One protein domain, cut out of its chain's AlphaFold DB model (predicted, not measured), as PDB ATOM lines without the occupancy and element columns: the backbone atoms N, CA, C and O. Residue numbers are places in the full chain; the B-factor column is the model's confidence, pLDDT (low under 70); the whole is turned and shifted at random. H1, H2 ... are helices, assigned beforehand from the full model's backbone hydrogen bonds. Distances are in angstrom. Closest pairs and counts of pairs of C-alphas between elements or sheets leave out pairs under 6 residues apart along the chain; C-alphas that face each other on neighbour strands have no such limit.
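This is residues 2 to 100 of the 106 residues of an uncharacterized protein of Natronobacterium gregoryi (strain ATCC 43098 / DSM 3393 / CCM 3738 / CIP 104747 / IAM 13177 / JCM 8860 / NBRC 102187 / NCIMB 2189 / SP2) (UniProt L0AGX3). Two lobes make a loose rod: the helical hairpin H1 and H2 with H5 crossing both, and the helical hairpin H3 and H4. Residues 40 to 45 and the H4-H5 corner join them. The 99 printed residues, all helix by class, hold H1 to H5 in chain order; the radius of gyration of the C-alphas is 16.3 A, the spans 54 by 26 by 19 A.

H1, residues 3 to 22, starts at C-alpha (-35.679, -22.257, -7.518) and measures 28.2 A; it has a kink of 28 degrees near residue 16. H4, residues 64 to 83, measures 29.5 A. H2 is residues 28 to 39, H3 46 to 58; H5, 85 to 100, ends at C-alpha (-50.128, -7.182, -9.159).

H1 touches H2 (C-alphas of Val 10 and Gly 35 closest, 4.9 A) at a shallow tilt of 17 degrees, opposite ways. H5 touches H1 at a steep tilt of 54 degrees (Val 15 and Ala 97, C-alphas 5.0 A). H3 touches H4 (Ser 56 and Lys 64, C-alphas 4.9 A). H1 and H4 are apart. Every O i to N i+4 pair is within hydrogen-bond range in H2, H3 and H5; 14 of 16 in H1, 13 of 16 in H4.

The farthest C-alphas, Asp 24 and Ser 60, are 54.8 A apart. The printed part has no cut, no long link and no residue under pLDDT 70.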
ATOM      1  N   PRO A   2     -35.991 -26.658  -6.003       86.38
ATOM      2  CA  PRO A   2     -36.008 -26.091  -7.348       86.38
ATOM      3  C   PRO A   2     -36.415 -24.615  -7.276       86.38
ATOM      4  O   PRO A   2     -37.553 -24.316  -6.920       86.38
ATOM      5  N   PHE A   3     -35.495 -23.710  -7.626       89.38
ATOM      6  CA  PHE A   3     -35.679 -22.257  -7.518       89.38
ATOM      7  C   PHE A   3     -37.022 -21.790  -8.092       89.38
ATOM      8  O   PHE A   3     -37.858 -21.279  -7.360       89.38
ATOM      9  N   PHE A   4     -37.285 -22.070  -9.372       90.94
ATOM     10  CA  PHE A   4     -38.495 -21.594 -10.048       90.94
ATOM     11  C   PHE A   4     -39.794 -22.111  -9.425       90.94
ATOM     12  O   PHE A   4     -40.762 -21.365  -9.317       90.94
ATOM     13  N   VAL A   5     -39.817 -23.375  -8.991       92.56
ATOM     14  CA  VAL A   5     -41.013 -23.966  -8.375       92.56
ATOM     15  C   VAL A   5     -41.294 -23.288  -7.039       92.56
ATOM     16  O   VAL A   5     -42.421 -22.867  -6.790       92.56
ATOM     17  N   CYS A   6     -40.267 -23.112  -6.206       93.50
ATOM     18  CA  CYS A   6     -40.407 -22.414  -4.933       93.50
ATOM     19  C   CYS A   6     -40.795 -20.947  -5.126       93.50
ATOM     20  O   CYS A   6     -41.707 -20.493  -4.443       93.50
ATOM     21  N   SER A   7     -40.206 -20.234  -6.092       95.19
ATOM     22  CA  SER A   7     -40.583 -18.853  -6.410       95.19
ATOM     23  C   SER A   7     -42.061 -18.723  -6.773       95.19
ATOM     24  O   SER A   7     -42.729 -17.823  -6.276       95.19
ATOM     25  N   VAL A   8     -42.590 -19.628  -7.606       96.44
ATOM     26  CA  VAL A   8     -44.011 -19.626  -7.996       96.44
ATOM     27  C   VAL A   8     -44.912 -19.893  -6.793       96.44
ATOM     28  O   VAL A   8     -45.898 -19.185  -6.602       96.44
ATOM     29  N   VAL A   9     -44.563 -20.873  -5.955       96.06
ATOM     30  CA  VAL A   9     -45.324 -21.185  -4.735       96.06
ATOM     31  C   VAL A   9     -45.321 -19.997  -3.773       96.06
ATOM     32  O   VAL A   9     -46.378 -19.593  -3.301       96.06
ATOM     33  N   VAL A  10     -44.154 -19.403  -3.518       97.25
ATOM     34  CA  VAL A  10     -43.998 -18.234  -2.640       97.25
ATOM     35  C   VAL A  10     -44.797 -17.050  -3.169       97.25
ATOM     36  O   VAL A  10     -45.525 -16.416  -2.411       97.25
ATOM     37  N   PHE A  11     -44.720 -16.777  -4.472       97.62
ATOM     38  CA  PHE A  11     -45.490 -15.706  -5.093       97.62
ATOM     39  C   PHE A  11     -47.000 -15.933  -4.956       97.62
ATOM     40  O   PHE A  11     -47.715 -15.020  -4.554       97.62
ATOM     41  N   ALA A  12     -47.487 -17.150  -5.213       97.62
ATOM     42  CA  ALA A  12     -48.899 -17.488  -5.041       97.62
ATOM     43  C   ALA A  12     -49.356 -17.322  -3.582       97.62
ATOM     44  O   ALA A  12     -50.402 -16.726  -3.327       97.62
ATOM     45  N   VAL A  13     -48.551 -17.780  -2.616       97.75
ATOM     46  CA  VAL A  13     -48.804 -17.560  -1.183       97.75
ATOM     47  C   VAL A  13     -48.874 -16.067  -0.869       97.75
ATOM     48  O   VAL A  13     -49.780 -15.640  -0.157       97.75
ATOM     49  N   PHE A  14     -47.967 -15.256  -1.418       97.75
ATOM     50  CA  PHE A  14     -47.987 -13.818  -1.185       97.75
ATOM     51  C   PHE A  14     -49.201 -13.130  -1.800       97.75
ATOM     52  O   PHE A  14     -49.832 -12.338  -1.104       97.75
ATOM     53  N   VAL A  15     -49.597 -13.481  -3.026       97.50
ATOM     54  CA  VAL A  15     -50.838 -12.990  -3.651       97.50
ATOM     55  C   VAL A  15     -52.055 -13.280  -2.769       97.50
ATOM     56  O   VAL A  15     -52.904 -12.412  -2.603       97.50
ATOM     57  N   LEU A  16     -52.119 -14.460  -2.144       96.50
ATOM     58  CA  LEU A  16     -53.182 -14.796  -1.190       96.50
ATOM     59  C   LEU A  16     -53.056 -14.038   0.139       96.50
ATOM     60  O   LEU A  16     -54.064 -13.722   0.763       96.50
ATOM     61  N   SER A  17     -51.832 -13.744   0.582       96.94
ATOM     62  CA  SER A  17     -51.587 -13.054   1.852       96.94
ATOM     63  C   SER A  17     -51.940 -11.566   1.812       96.94
ATOM     64  O   SER A  17     -52.455 -11.047   2.794       96.94
ATOM     65  N   VAL A  18     -51.710 -10.882   0.685       96.56
ATOM     66  CA  VAL A  18     -51.911  -9.429   0.557       96.56
ATOM     67  C   VAL A  18     -53.321  -8.975   0.963       96.56
ATOM     68  O   VAL A  18     -53.408  -8.113   1.831       96.56
ATOM     69  N   PRO A  19     -54.432  -9.536   0.442       95.75
ATOM     70  CA  PRO A  19     -55.767  -9.099   0.858       95.75
ATOM     71  C   PRO A  19     -56.060  -9.383   2.338       95.75
ATOM     72  O   PRO A  19     -56.842  -8.661   2.947       95.75
ATOM     73  N   LEU A  20     -55.430 -10.403   2.935       95.81
ATOM     74  CA  LEU A  20     -55.570 -10.687   4.366       95.81
ATOM     75  C   LEU A  20     -54.848  -9.644   5.220       95.81
ATOM     76  O   LEU A  20     -55.342  -9.291   6.287       95.81
ATOM     77  N   VAL A  21     -53.696  -9.160   4.748       95.69
ATOM     78  CA  VAL A  21     -52.945  -8.075   5.391       95.69
ATOM     79  C   VAL A  21     -53.721  -6.763   5.295       95.69
ATOM     80  O   VAL A  21     -53.936  -6.114   6.311       95.69
ATOM     81  N   GLU A  22     -54.185  -6.389   4.102       94.19
ATOM     82  CA  GLU A  22     -54.923  -5.130   3.891       94.19
ATOM     83  C   GLU A  22     -56.307  -5.138   4.563       94.19
ATOM     84  O   GLU A  22     -56.809  -4.096   4.974       94.19
ATOM     85  N   GLY A  23     -56.920  -6.316   4.705       94.12
ATOM     86  CA  GLY A  23     -58.171  -6.509   5.437       94.12
ATOM     87  C   GLY A  23     -58.010  -6.688   6.952       94.12
ATOM     88  O   GLY A  23     -59.005  -6.992   7.606       94.12
ATOM     89  N   ASP A  24     -56.789  -6.561   7.489       92.69
ATOM     90  CA  ASP A  24     -56.442  -6.733   8.912       92.69
ATOM     91  C   ASP A  24     -56.999  -8.027   9.544       92.69
ATOM     92  O   ASP A  24     -57.518  -8.076  10.662       92.69
ATOM     93  N   VAL A  25     -56.920  -9.130   8.797       95.94
ATOM     94  CA  VAL A  25     -57.416 -10.434   9.249       95.94
ATOM     95  C   VAL A  25     -56.462 -11.001  10.301       95.94
ATOM     96  O   VAL A  25     -55.292 -11.206  10.004       95.94
ATOM     97  N   SER A  26     -56.936 -11.361  11.500       94.06
ATOM     98  CA  SER A  26     -56.093 -11.707  12.673       94.06
ATOM     99  C   SER A  26     -54.959 -12.726  12.452       94.06
ATOM    100  O   SER A  26     -54.005 -12.767  13.225       94.06
ATOM    101  N   PHE A  27     -55.048 -13.572  11.426       93.56
ATOM    102  CA  PHE A  27     -54.071 -14.616  11.114       93.56
ATOM    103  C   PHE A  27     -53.300 -14.380   9.801       93.56
ATOM    104  O   PHE A  27     -52.666 -15.306   9.293       93.56
ATOM    105  N   TRP A  28     -53.303 -13.154   9.259       94.31
ATOM    106  CA  TRP A  28     -52.556 -12.781   8.045       94.31
ATOM    107  C   TRP A  28     -51.072 -13.173   8.125       94.31
ATOM    108  O   TRP A  28     -50.468 -13.600   7.135       94.31
ATOM    109  N   TRP A  29     -50.497 -13.092   9.329       95.06
ATOM    110  CA  TRP A  29     -49.085 -13.356   9.593       95.06
ATOM    111  C   TRP A  29     -48.682 -14.797   9.279       95.06
ATOM    112  O   TRP A  29     -47.520 -15.022   8.960       95.06
ATOM    113  N   LEU A  30     -49.612 -15.763   9.300       96.81
ATOM    114  CA  LEU A  30     -49.316 -17.160   8.977       96.81
ATOM    115  C   LEU A  30     -48.862 -17.324   7.524       96.81
ATOM    116  O   LEU A  30     -47.842 -17.964   7.271       96.81
ATOM    117  N   LEU A  31     -49.588 -16.732   6.569       95.69
ATOM    118  CA  LEU A  31     -49.227 -16.829   5.152       95.69
ATOM    119  C   LEU A  31     -47.992 -15.991   4.830       95.69
ATOM    120  O   LEU A  31     -47.146 -16.436   4.059       95.69
ATOM    121  N   VAL A  32     -47.859 -14.811   5.443       95.25
ATOM    122  CA  VAL A  32     -46.666 -13.972   5.271       95.25
ATOM    123  C   VAL A  32     -45.426 -14.681   5.817       95.25
ATOM    124  O   VAL A  32     -44.409 -14.749   5.130       95.25
ATOM    125  N   TRP A  33     -45.515 -15.268   7.013       96.06
ATOM    126  CA  TRP A  33     -44.434 -16.049   7.610       96.06
ATOM    127  C   TRP A  33     -44.092 -17.273   6.760       96.06
ATOM    128  O   TRP A  33     -42.919 -17.497   6.473       96.06
ATOM    129  N   PHE A  34     -45.094 -18.030   6.302       96.06
ATOM    130  CA  PHE A  34     -44.875 -19.205   5.459       96.06
ATOM    131  C   PHE A  34     -44.203 -18.833   4.130       96.06
ATOM    132  O   PHE A  34     -43.183 -19.420   3.767       96.06
ATOM    133  N   GLY A  35     -44.722 -17.818   3.432       95.12
ATOM    134  CA  GLY A  35     -44.134 -17.312   2.191       95.12
ATOM    135  C   GLY A  35     -42.712 -16.791   2.397       95.12
ATOM    136  O   GLY A  35     -41.822 -17.113   1.613       95.12
ATOM    137  N   GLY A  36     -42.463 -16.061   3.488       94.88
ATOM    138  CA  GLY A  36     -41.134 -15.572   3.854       94.88
ATOM    139  C   GLY A  36     -40.142 -16.698   4.156       94.88
ATOM    140  O   GLY A  36     -39.035 -16.695   3.621       94.88
ATOM    141  N   ALA A  37     -40.542 -17.690   4.955       93.56
ATOM    142  CA  ALA A  37     -39.702 -18.828   5.324       93.56
ATOM    143  C   ALA A  37     -39.320 -19.687   4.108       93.56
ATOM    144  O   ALA A  37     -38.160 -20.069   3.953       93.56
ATOM    145  N   VAL A  38     -40.273 -19.957   3.208       92.94
ATOM    146  CA  VAL A  38     -39.998 -20.686   1.959       92.94
ATOM    147  C   VAL A  38     -39.189 -19.817   0.987       92.94
ATOM    148  O   VAL A  38     -38.232 -20.293   0.370       92.94
ATOM    149  N   GLY A  39     -39.511 -18.524   0.884       92.62
ATOM    150  CA  GLY A  39     -38.804 -17.546   0.055       92.62
ATOM    151  C   GLY A  39     -37.318 -17.450   0.400       92.62
ATOM    152  O   GLY A  39     -36.470 -17.566  -0.485       92.62
ATOM    153  N   ALA A  40     -36.997 -17.387   1.695       91.25
ATOM    154  CA  ALA A  40     -35.630 -17.351   2.218       91.25
ATOM    155  C   ALA A  40     -34.803 -18.623   1.921       91.25
ATOM    156  O   ALA A  40     -33.594 -18.659   2.153       91.25
ATOM    157  N   HIS A  41     -35.430 -19.678   1.399       88.81
ATOM    158  CA  HIS A  41     -34.779 -20.935   1.027       88.81
ATOM    159  C   HIS A  41     -35.028 -21.340  -0.431       88.81
ATOM    160  O   HIS A  41     -34.799 -22.488  -0.817       88.81
ATOM    161  N   THR A  42     -35.479 -20.393  -1.255       89.62
ATOM    162  CA  THR A  42     -35.760 -20.626  -2.675       89.62
ATOM    163  C   THR A  42     -34.476 -20.772  -3.494       89.62
ATOM    164  O   THR A  42     -34.421 -21.588  -4.417       89.62
ATOM    165  N   PHE A  43     -33.411 -20.051  -3.138       89.81
ATOM    166  CA  PHE A  43     -32.121 -20.196  -3.805       89.81
ATOM    167  C   PHE A  43     -31.417 -21.519  -3.448       89.81
ATOM    168  O   PHE A  43     -31.500 -21.999  -2.313       89.81
ATOM    169  N   PRO A  44     -30.712 -22.138  -4.414       87.38
ATOM    170  CA  PRO A  44     -30.002 -23.388  -4.186       87.38
ATOM    171  C   PRO A  44     -28.856 -23.192  -3.190       87.38
ATOM    172  O   PRO A  44     -28.064 -22.260  -3.306       87.38
ATOM    173  N   ASN A  45     -28.734 -24.113  -2.234       88.06
ATOM    174  CA  ASN A  45     -27.619 -24.136  -1.290       88.06
ATOM    175  C   ASN A  45     -26.335 -24.706  -1.933       88.06
ATOM    176  O   ASN A  45     -26.345 -25.145  -3.089       88.06
ATOM    177  N   ALA A  46     -25.231 -24.710  -1.179       91.12
ATOM    178  CA  ALA A  46     -23.939 -25.214  -1.650       91.12
ATOM    179  C   ALA A  46     -24.028 -26.667  -2.151       91.12
ATOM    180  O   ALA A  46     -23.623 -26.947  -3.273       91.12
ATOM    181  N   VAL A  47     -24.684 -27.551  -1.388       91.75
ATOM    182  CA  VAL A  47     -24.865 -28.970  -1.747       91.75
ATOM    183  C   VAL A  47     -25.564 -29.131  -3.101       91.75
ATOM    184  O   VAL A  47     -25.097 -29.873  -3.960       91.75
ATOM    185  N   ALA A  48     -26.666 -28.409  -3.327       90.00
ATOM    186  CA  ALA A  48     -27.387 -28.456  -4.599       90.00
ATOM    187  C   ALA A  48     -26.562 -27.876  -5.761       90.00
ATOM    188  O   ALA A  48     -26.648 -28.360  -6.889       90.00
ATOM    189  N   THR A  49     -25.756 -26.850  -5.485       92.38
ATOM    190  CA  THR A  49     -24.887 -26.209  -6.479       92.38
ATOM    191  C   THR A  49     -23.742 -27.127  -6.904       92.38
ATOM    192  O   THR A  49     -23.448 -27.228  -8.095       92.38
ATOM    193  N   ASP A  50     -23.128 -27.829  -5.953       93.88
ATOM    194  CA  ASP A  50     -22.040 -28.767  -6.220       93.88
ATOM    195  C   ASP A  50     -22.545 -30.015  -6.953       93.88
ATOM    196  O   ASP A  50     -21.939 -30.428  -7.942       93.88
ATOM    197  N   ALA A  51     -23.719 -30.535  -6.583       92.62
ATOM    198  CA  ALA A  51     -24.370 -31.613  -7.330       92.62
ATOM    199  C   ALA A  51     -24.662 -31.211  -8.790       92.62
ATOM    200  O   ALA A  51     -24.423 -31.987  -9.718       92.62
ATOM    201  N   LEU A  52     -25.128 -29.976  -9.026       91.69
ATOM    202  CA  LEU A  52     -25.355 -29.464 -10.380       91.69
ATOM    203  C   LEU A  52     -24.043 -29.325 -11.170       91.69
ATOM    204  O   LEU A  52     -24.009 -29.608 -12.370       91.69
ATOM    205  N   TRP A  53     -22.962 -28.907 -10.513       94.44
ATOM    206  CA  TRP A  53     -21.629 -28.830 -11.109       94.44
ATOM    207  C   TRP A  53     -21.099 -30.205 -11.522       94.44
ATOM    208  O   TRP A  53     -20.629 -30.374 -12.650       94.44
ATOM    209  N   GLU A  54     -21.198 -31.198 -10.642       95.50
ATOM    210  CA  GLU A  54     -20.796 -32.575 -10.929       95.50
ATOM    211  C   GLU A  54     -21.587 -33.157 -12.098       95.50
ATOM    212  O   GLU A  54     -20.986 -33.648 -13.057       95.50
ATOM    213  N   GLN A  55     -22.910 -32.992 -12.087       93.62
ATOM    214  CA  GLN A  55     -23.778 -33.448 -13.169       93.62
ATOM    215  C   GLN A  55     -23.459 -32.759 -14.504       93.62
ATOM    216  O   GLN A  55     -23.433 -33.409 -15.552       93.62
ATOM    217  N   SER A  56     -23.178 -31.453 -14.483       93.31
ATOM    218  CA  SER A  56     -22.831 -30.690 -15.691       93.31
ATOM    219  C   SER A  56     -21.509 -31.154 -16.308       93.31
ATOM    220  O   SER A  56     -21.376 -31.161 -17.530       93.31
ATOM    221  N   ARG A  57     -20.539 -31.581 -15.487       94.94
ATOM    222  CA  ARG A  57     -19.272 -32.153 -15.971       94.94
ATOM    223  C   ARG A  57     -19.429 -33.577 -16.495       94.94
ATOM    224  O   ARG A  57     -18.782 -33.930 -17.476       94.94
ATOM    225  N   ALA A  58     -20.256 -34.383 -15.836       95.12
ATOM    226  CA  ALA A  58     -20.439 -35.792 -16.169       95.12
ATOM    227  C   ALA A  58     -21.294 -36.007 -17.429       95.12
ATOM    228  O   ALA A  58     -21.139 -37.016 -18.116       95.12
ATOM    229  N   THR A  59     -22.204 -35.081 -17.751       93.62
ATOM    230  CA  THR A  59     -23.108 -35.262 -18.891       93.62
ATOM    231  C   THR A  59     -22.407 -35.061 -20.243       93.62
ATOM    232  O   THR A  59     -21.676 -34.095 -20.477       93.62
ATOM    233  N   SER A  60     -22.672 -35.966 -21.187       93.44
ATOM    234  CA  SER A  60     -22.271 -35.823 -22.592       93.44
ATOM    235  C   SER A  60     -23.210 -34.901 -23.380       93.44
ATOM    236  O   SER A  60     -22.859 -34.472 -24.479       93.44
ATOM    237  N   SER A  61     -24.373 -34.555 -22.815       94.50
ATOM    238  CA  SER A  61     -25.377 -33.710 -23.460       94.50
ATOM    239  C   SER A  61     -24.852 -32.293 -23.729       94.50
ATOM    240  O   SER A  61     -24.213 -31.701 -22.850       94.50
ATOM    241  N   PRO A  62     -25.182 -31.684 -24.885       91.88
ATOM    242  CA  PRO A  62     -24.917 -30.267 -25.149       91.88
ATOM    243  C   PRO A  62     -25.512 -29.320 -24.095       91.88
ATOM    244  O   PRO A  62     -25.005 -28.217 -23.899       91.88
ATOM    245  N   LEU A  63     -26.537 -29.766 -23.354       88.81
ATOM    246  CA  LEU A  63     -27.165 -28.998 -22.273       88.81
ATOM    247  C   LEU A  63     -26.201 -28.620 -21.136       88.81
ATOM    248  O   LEU A  63     -26.498 -27.689 -20.390       88.81
ATOM    249  N   LYS A  64     -25.022 -29.251 -21.024       91.62
ATOM    250  CA  LYS A  64     -23.979 -28.821 -20.071       91.62
ATOM    251  C   LYS A  64     -23.566 -27.357 -20.228       91.62
ATOM    252  O   LYS A  64     -23.189 -26.730 -19.243       91.62
ATOM    253  N   ILE A  65     -23.691 -26.800 -21.438       92.12
ATOM    254  CA  ILE A  65     -23.411 -25.384 -21.714       92.12
ATOM    255  C   ILE A  65     -24.351 -24.474 -20.915       92.12
ATOM    256  O   ILE A  65     -23.928 -23.412 -20.481       92.12
ATOM    257  N   VAL A  66     -25.594 -24.902 -20.675       91.69
ATOM    258  CA  VAL A  66     -26.566 -24.177 -19.841       91.69
ATOM    259  C   VAL A  66     -26.315 -24.433 -18.351       91.69
ATOM    260  O   VAL A  66     -26.485 -23.533 -17.530       91.69
ATOM    261  N   GLY A  67     -25.857 -25.636 -17.995       90.00
ATOM    262  CA  GLY A  67     -25.523 -25.997 -16.614       90.00
ATOM    263  C   GLY A  67     -24.443 -25.102 -16.001       90.00
ATOM    264  O   GLY A  67     -24.594 -24.650 -14.867       90.00
ATOM    265  N   TYR A  68     -23.390 -24.769 -16.755       93.00
ATOM    266  CA  TYR A  68     -22.281 -23.955 -16.240       93.00
ATOM    267  C   TYR A  68     -22.678 -22.533 -15.799       93.00
ATOM    268  O   TYR A  68     -22.356 -22.176 -14.662       93.00
ATOM    269  N   PRO A  69     -23.402 -21.726 -16.603       93.19
ATOM    270  CA  PRO A  69     -23.946 -20.446 -16.153       93.19
ATOM    271  C   PRO A  69     -24.822 -20.566 -14.905       93.19
ATOM    272  O   PRO A  69     -24.681 -19.763 -13.985       93.19
ATOM    273  N   ILE A  70     -25.690 -21.584 -14.834       91.50
ATOM    274  CA  ILE A  70     -26.576 -21.779 -13.676       91.50
ATOM    275  C   ILE A  70     -25.757 -22.067 -12.411       91.50
ATOM    276  O   ILE A  70     -26.032 -21.487 -11.360       91.50
ATOM    277  N   VAL A  71     -24.722 -22.911 -12.500       93.44
ATOM    278  CA  VAL A  71     -23.790 -23.161 -11.388       93.44
ATOM    279  C   VAL A  71     -23.083 -21.874 -10.974       93.44
ATOM    280  O   VAL A  71     -23.012 -21.583  -9.783       93.44
ATOM    281  N   ALA A  72     -22.580 -21.088 -11.930       93.44
ATOM    282  CA  ALA A  72     -21.872 -19.843 -11.642       93.44
ATOM    283  C   ALA A  72     -22.759 -18.852 -10.874       93.44
ATOM    284  O   ALA A  72     -22.362 -18.372  -9.811       93.44
ATOM    285  N   VAL A  73     -23.988 -18.620 -11.347       91.81
ATOM    286  CA  VAL A  73     -24.972 -17.774 -10.652       91.81
ATOM    287  C   VAL A  73     -25.291 -18.342  -9.269       91.81
ATOM    288  O   VAL A  73     -25.274 -17.605  -8.288       91.81
ATOM    289  N   SER A  74     -25.503 -19.655  -9.153       91.00
ATOM    290  CA  SER A  74     -25.813 -20.309  -7.873       91.00
ATOM    291  C   SER A  74     -24.674 -20.185  -6.854       91.00
ATOM    292  O   SER A  74     -24.928 -20.006  -5.663       91.00
ATOM    293  N   LYS A  75     -23.409 -20.224  -7.296       92.00
ATOM    294  CA  LYS A  75     -22.243 -19.977  -6.431       92.00
ATOM    295  C   LYS A  75     -22.194 -18.532  -5.950       92.00
ATOM    296  O   LYS A  75     -22.006 -18.311  -4.758       92.00
ATOM    297  N   VAL A  76     -22.403 -17.567  -6.850       91.69
ATOM    298  CA  VAL A  76     -22.461 -16.139  -6.492       91.69
ATOM    299  C   VAL A  76     -23.560 -15.899  -5.463       91.69
ATOM    300  O   VAL A  76     -23.297 -15.311  -4.418       91.69
ATOM    301  N   VAL A  77     -24.764 -16.419  -5.710       89.31
ATOM    302  CA  VAL A  77     -25.874 -16.293  -4.765       89.31
ATOM    303  C   VAL A  77     -25.516 -16.911  -3.420       89.31
ATOM    304  O   VAL A  77     -25.687 -16.237  -2.415       89.31
ATOM    305  N   ASN A  78     -24.947 -18.122  -3.376       88.62
ATOM    306  CA  ASN A  78     -24.543 -18.758  -2.115       88.62
ATOM    307  C   ASN A  78     -23.578 -17.908  -1.282       88.62
ATOM    308  O   ASN A  78     -23.719 -17.868  -0.063       88.62
ATOM    309  N   VAL A  79     -22.641 -17.204  -1.920       88.06
ATOM    310  CA  VAL A  79     -21.760 -16.248  -1.231       88.06
ATOM    311  C   VAL A  79     -22.563 -15.057  -0.700       88.06
ATOM    312  O   VAL A  79     -22.399 -14.651   0.450       88.06
ATOM    313  N   LEU A  80     -23.485 -14.530  -1.508       87.75
ATOM    314  CA  LEU A  80     -24.357 -13.412  -1.142       87.75
ATOM    315  C   LEU A  80     -25.425 -13.774  -0.097       87.75
ATOM    316  O   LEU A  80     -26.041 -12.869   0.463       87.75
ATOM    317  N   ARG A  81     -25.634 -15.055   0.230       83.94
ATOM    318  CA  ARG A  81     -26.566 -15.464   1.298       83.94
ATOM    319  C   ARG A  81     -26.180 -14.894   2.660       83.94
ATOM    320  O   ARG A  81     -27.067 -14.615   3.458       83.94
ATOM    321  N   PHE A  82     -24.892 -14.629   2.902       80.69
ATOM    322  CA  PHE A  82     -24.444 -13.884   4.086       80.69
ATOM    323  C   PHE A  82     -25.066 -12.478   4.176       80.69
ATOM    324  O   PHE A  82     -25.313 -11.988   5.272       80.69
ATOM    325  N   LEU A  83     -25.361 -11.847   3.034       84.62
ATOM    326  CA  LEU A  83     -26.043 -10.550   2.937       84.62
ATOM    327  C   LEU A  83     -27.571 -10.680   2.905       84.62
ATOM    328  O   LEU A  83     -28.258  -9.716   2.582       84.62
ATOM    329  N   TRP A  84     -28.113 -11.861   3.221       84.88
ATOM    330  CA  TRP A  84     -29.554 -12.104   3.289       84.88
ATOM    331  C   TRP A  84     -30.264 -11.851   1.951       84.88
ATOM    332  O   TRP A  84     -31.440 -11.485   1.923       84.88
ATOM    333  N   ILE A  85     -29.574 -12.071   0.824       88.31
ATOM    334  CA  ILE A  85     -30.144 -11.857  -0.516       88.31
ATOM    335  C   ILE A  85     -31.420 -12.682  -0.743       88.31
ATOM    336  O   ILE A  85     -32.338 -12.232  -1.425       88.31
ATOM    337  N   ASP A  86     -31.513 -13.851  -0.104       90.31
ATOM    338  CA  ASP A  86     -32.696 -14.710  -0.137       90.31
ATOM    339  C   ASP A  86     -33.916 -14.013   0.494       90.31
ATOM    340  O   ASP A  86     -35.028 -14.096  -0.030       90.31
ATOM    341  N   LEU A  87     -33.709 -13.280   1.595       90.00
ATOM    342  CA  LEU A  87     -34.762 -12.506   2.252       90.00
ATOM    343  C   LEU A  87     -35.160 -11.297   1.401       90.00
ATOM    344  O   LEU A  87     -36.349 -11.051   1.218       90.00
ATOM    345  N   VAL A  88     -34.183 -10.577   0.839       92.81
ATOM    346  CA  VAL A  88     -34.439  -9.452  -0.080       92.81
ATOM    347  C   VAL A  88     -35.271  -9.914  -1.276       92.81
ATOM    348  O   VAL A  88     -36.230  -9.248  -1.661       92.81
ATOM    349  N   TYR A  89     -34.953 -11.082  -1.834       93.81
ATOM    350  CA  TYR A  89     -35.722 -11.682  -2.916       93.81
ATOM    351  C   TYR A  89     -37.158 -12.026  -2.500       93.81
ATOM    352  O   TYR A  89     -38.094 -11.694  -3.224       93.81
ATOM    353  N   ALA A  90     -37.357 -12.629  -1.322       95.06
ATOM    354  CA  ALA A  90     -38.693 -12.914  -0.799       95.06
ATOM    355  C   ALA A  90     -39.519 -11.630  -0.597       95.06
ATOM    356  O   ALA A  90     -40.681 -11.577  -0.999       95.06
ATOM    357  N   VAL A  91     -38.913 -10.565  -0.060       95.25
ATOM    358  CA  VAL A  91     -39.549  -9.240   0.040       95.25
ATOM    359  C   VAL A  91     -39.907  -8.704  -1.347       95.25
ATOM    360  O   VAL A  91     -41.018  -8.224  -1.547       95.25
ATOM    361  N   GLY A  92     -39.012  -8.840  -2.328       95.94
ATOM    362  CA  GLY A  92     -39.281  -8.465  -3.717       95.94
ATOM    363  C   GLY A  92     -40.490  -9.195  -4.311       95.94
ATOM    364  O   GLY A  92     -41.331  -8.561  -4.947       95.94
ATOM    365  N   LEU A  93     -40.634 -10.499  -4.055       96.81
ATOM    366  CA  LEU A  93     -41.813 -11.268  -4.474       96.81
ATOM    367  C   LEU A  93     -43.097 -10.785  -3.787       96.81
ATOM    368  O   LEU A  93     -44.135 -10.701  -4.441       96.81
ATOM    369  N   TYR A  94     -43.036 -10.442  -2.500       96.50
ATOM    370  CA  TYR A  94     -44.183  -9.881  -1.787       96.50
ATOM    371  C   TYR A  94     -44.601  -8.518  -2.356       96.50
ATOM    372  O   TYR A  94     -45.780  -8.289  -2.624       96.50
ATOM    373  N   LEU A  95     -43.642  -7.627  -2.624       96.06
ATOM    374  CA  LEU A  95     -43.908  -6.333  -3.262       96.06
ATOM    375  C   LEU A  95     -44.479  -6.496  -4.677       96.06
ATOM    376  O   LEU A  95     -45.422  -5.794  -5.042       96.06
ATOM    377  N   ALA A  96     -43.969  -7.454  -5.453       96.38
ATOM    378  CA  ALA A  96     -44.529  -7.789  -6.758       96.38
ATOM    379  C   ALA A  96     -45.984  -8.278  -6.642       96.38
ATOM    380  O   ALA A  96     -46.822  -7.892  -7.455       96.38
ATOM    381  N   ALA A  97     -46.312  -9.066  -5.612       96.56
ATOM    382  CA  ALA A  97     -47.684  -9.495  -5.346       96.56
ATOM    383  C   ALA A  97     -48.595  -8.307  -4.987       96.56
ATOM    384  O   ALA A  97     -49.693  -8.198  -5.532       96.56
ATOM    385  N   LYS A  98     -48.128  -7.365  -4.151       95.31
ATOM    386  CA  LYS A  98     -48.853  -6.108  -3.879       95.31
ATOM    387  C   LYS A  98     -49.091  -5.298  -5.154       95.31
ATOM    388  O   LYS A  98     -50.193  -4.797  -5.361       95.31
ATOM    389  N   SER A  99     -48.075  -5.183  -6.011       95.50
ATOM    390  CA  SER A  99     -48.169  -4.464  -7.287       95.50
ATOM    391  C   SER A  99     -49.167  -5.108  -8.238       95.50
ATOM    392  O   SER A  99     -49.939  -4.390  -8.867       95.50
ATOM    393  N   LEU A 100     -49.177  -6.440  -8.330       96.06
ATOM    394  CA  LEU A 100     -50.128  -7.182  -9.159       96.06
ATOM    395  C   LEU A 100     -51.579  -6.903  -8.745       96.06
ATOM    396  O   LEU A 100     -52.458  -6.818  -9.596       96.06
TER     397      LEU A 100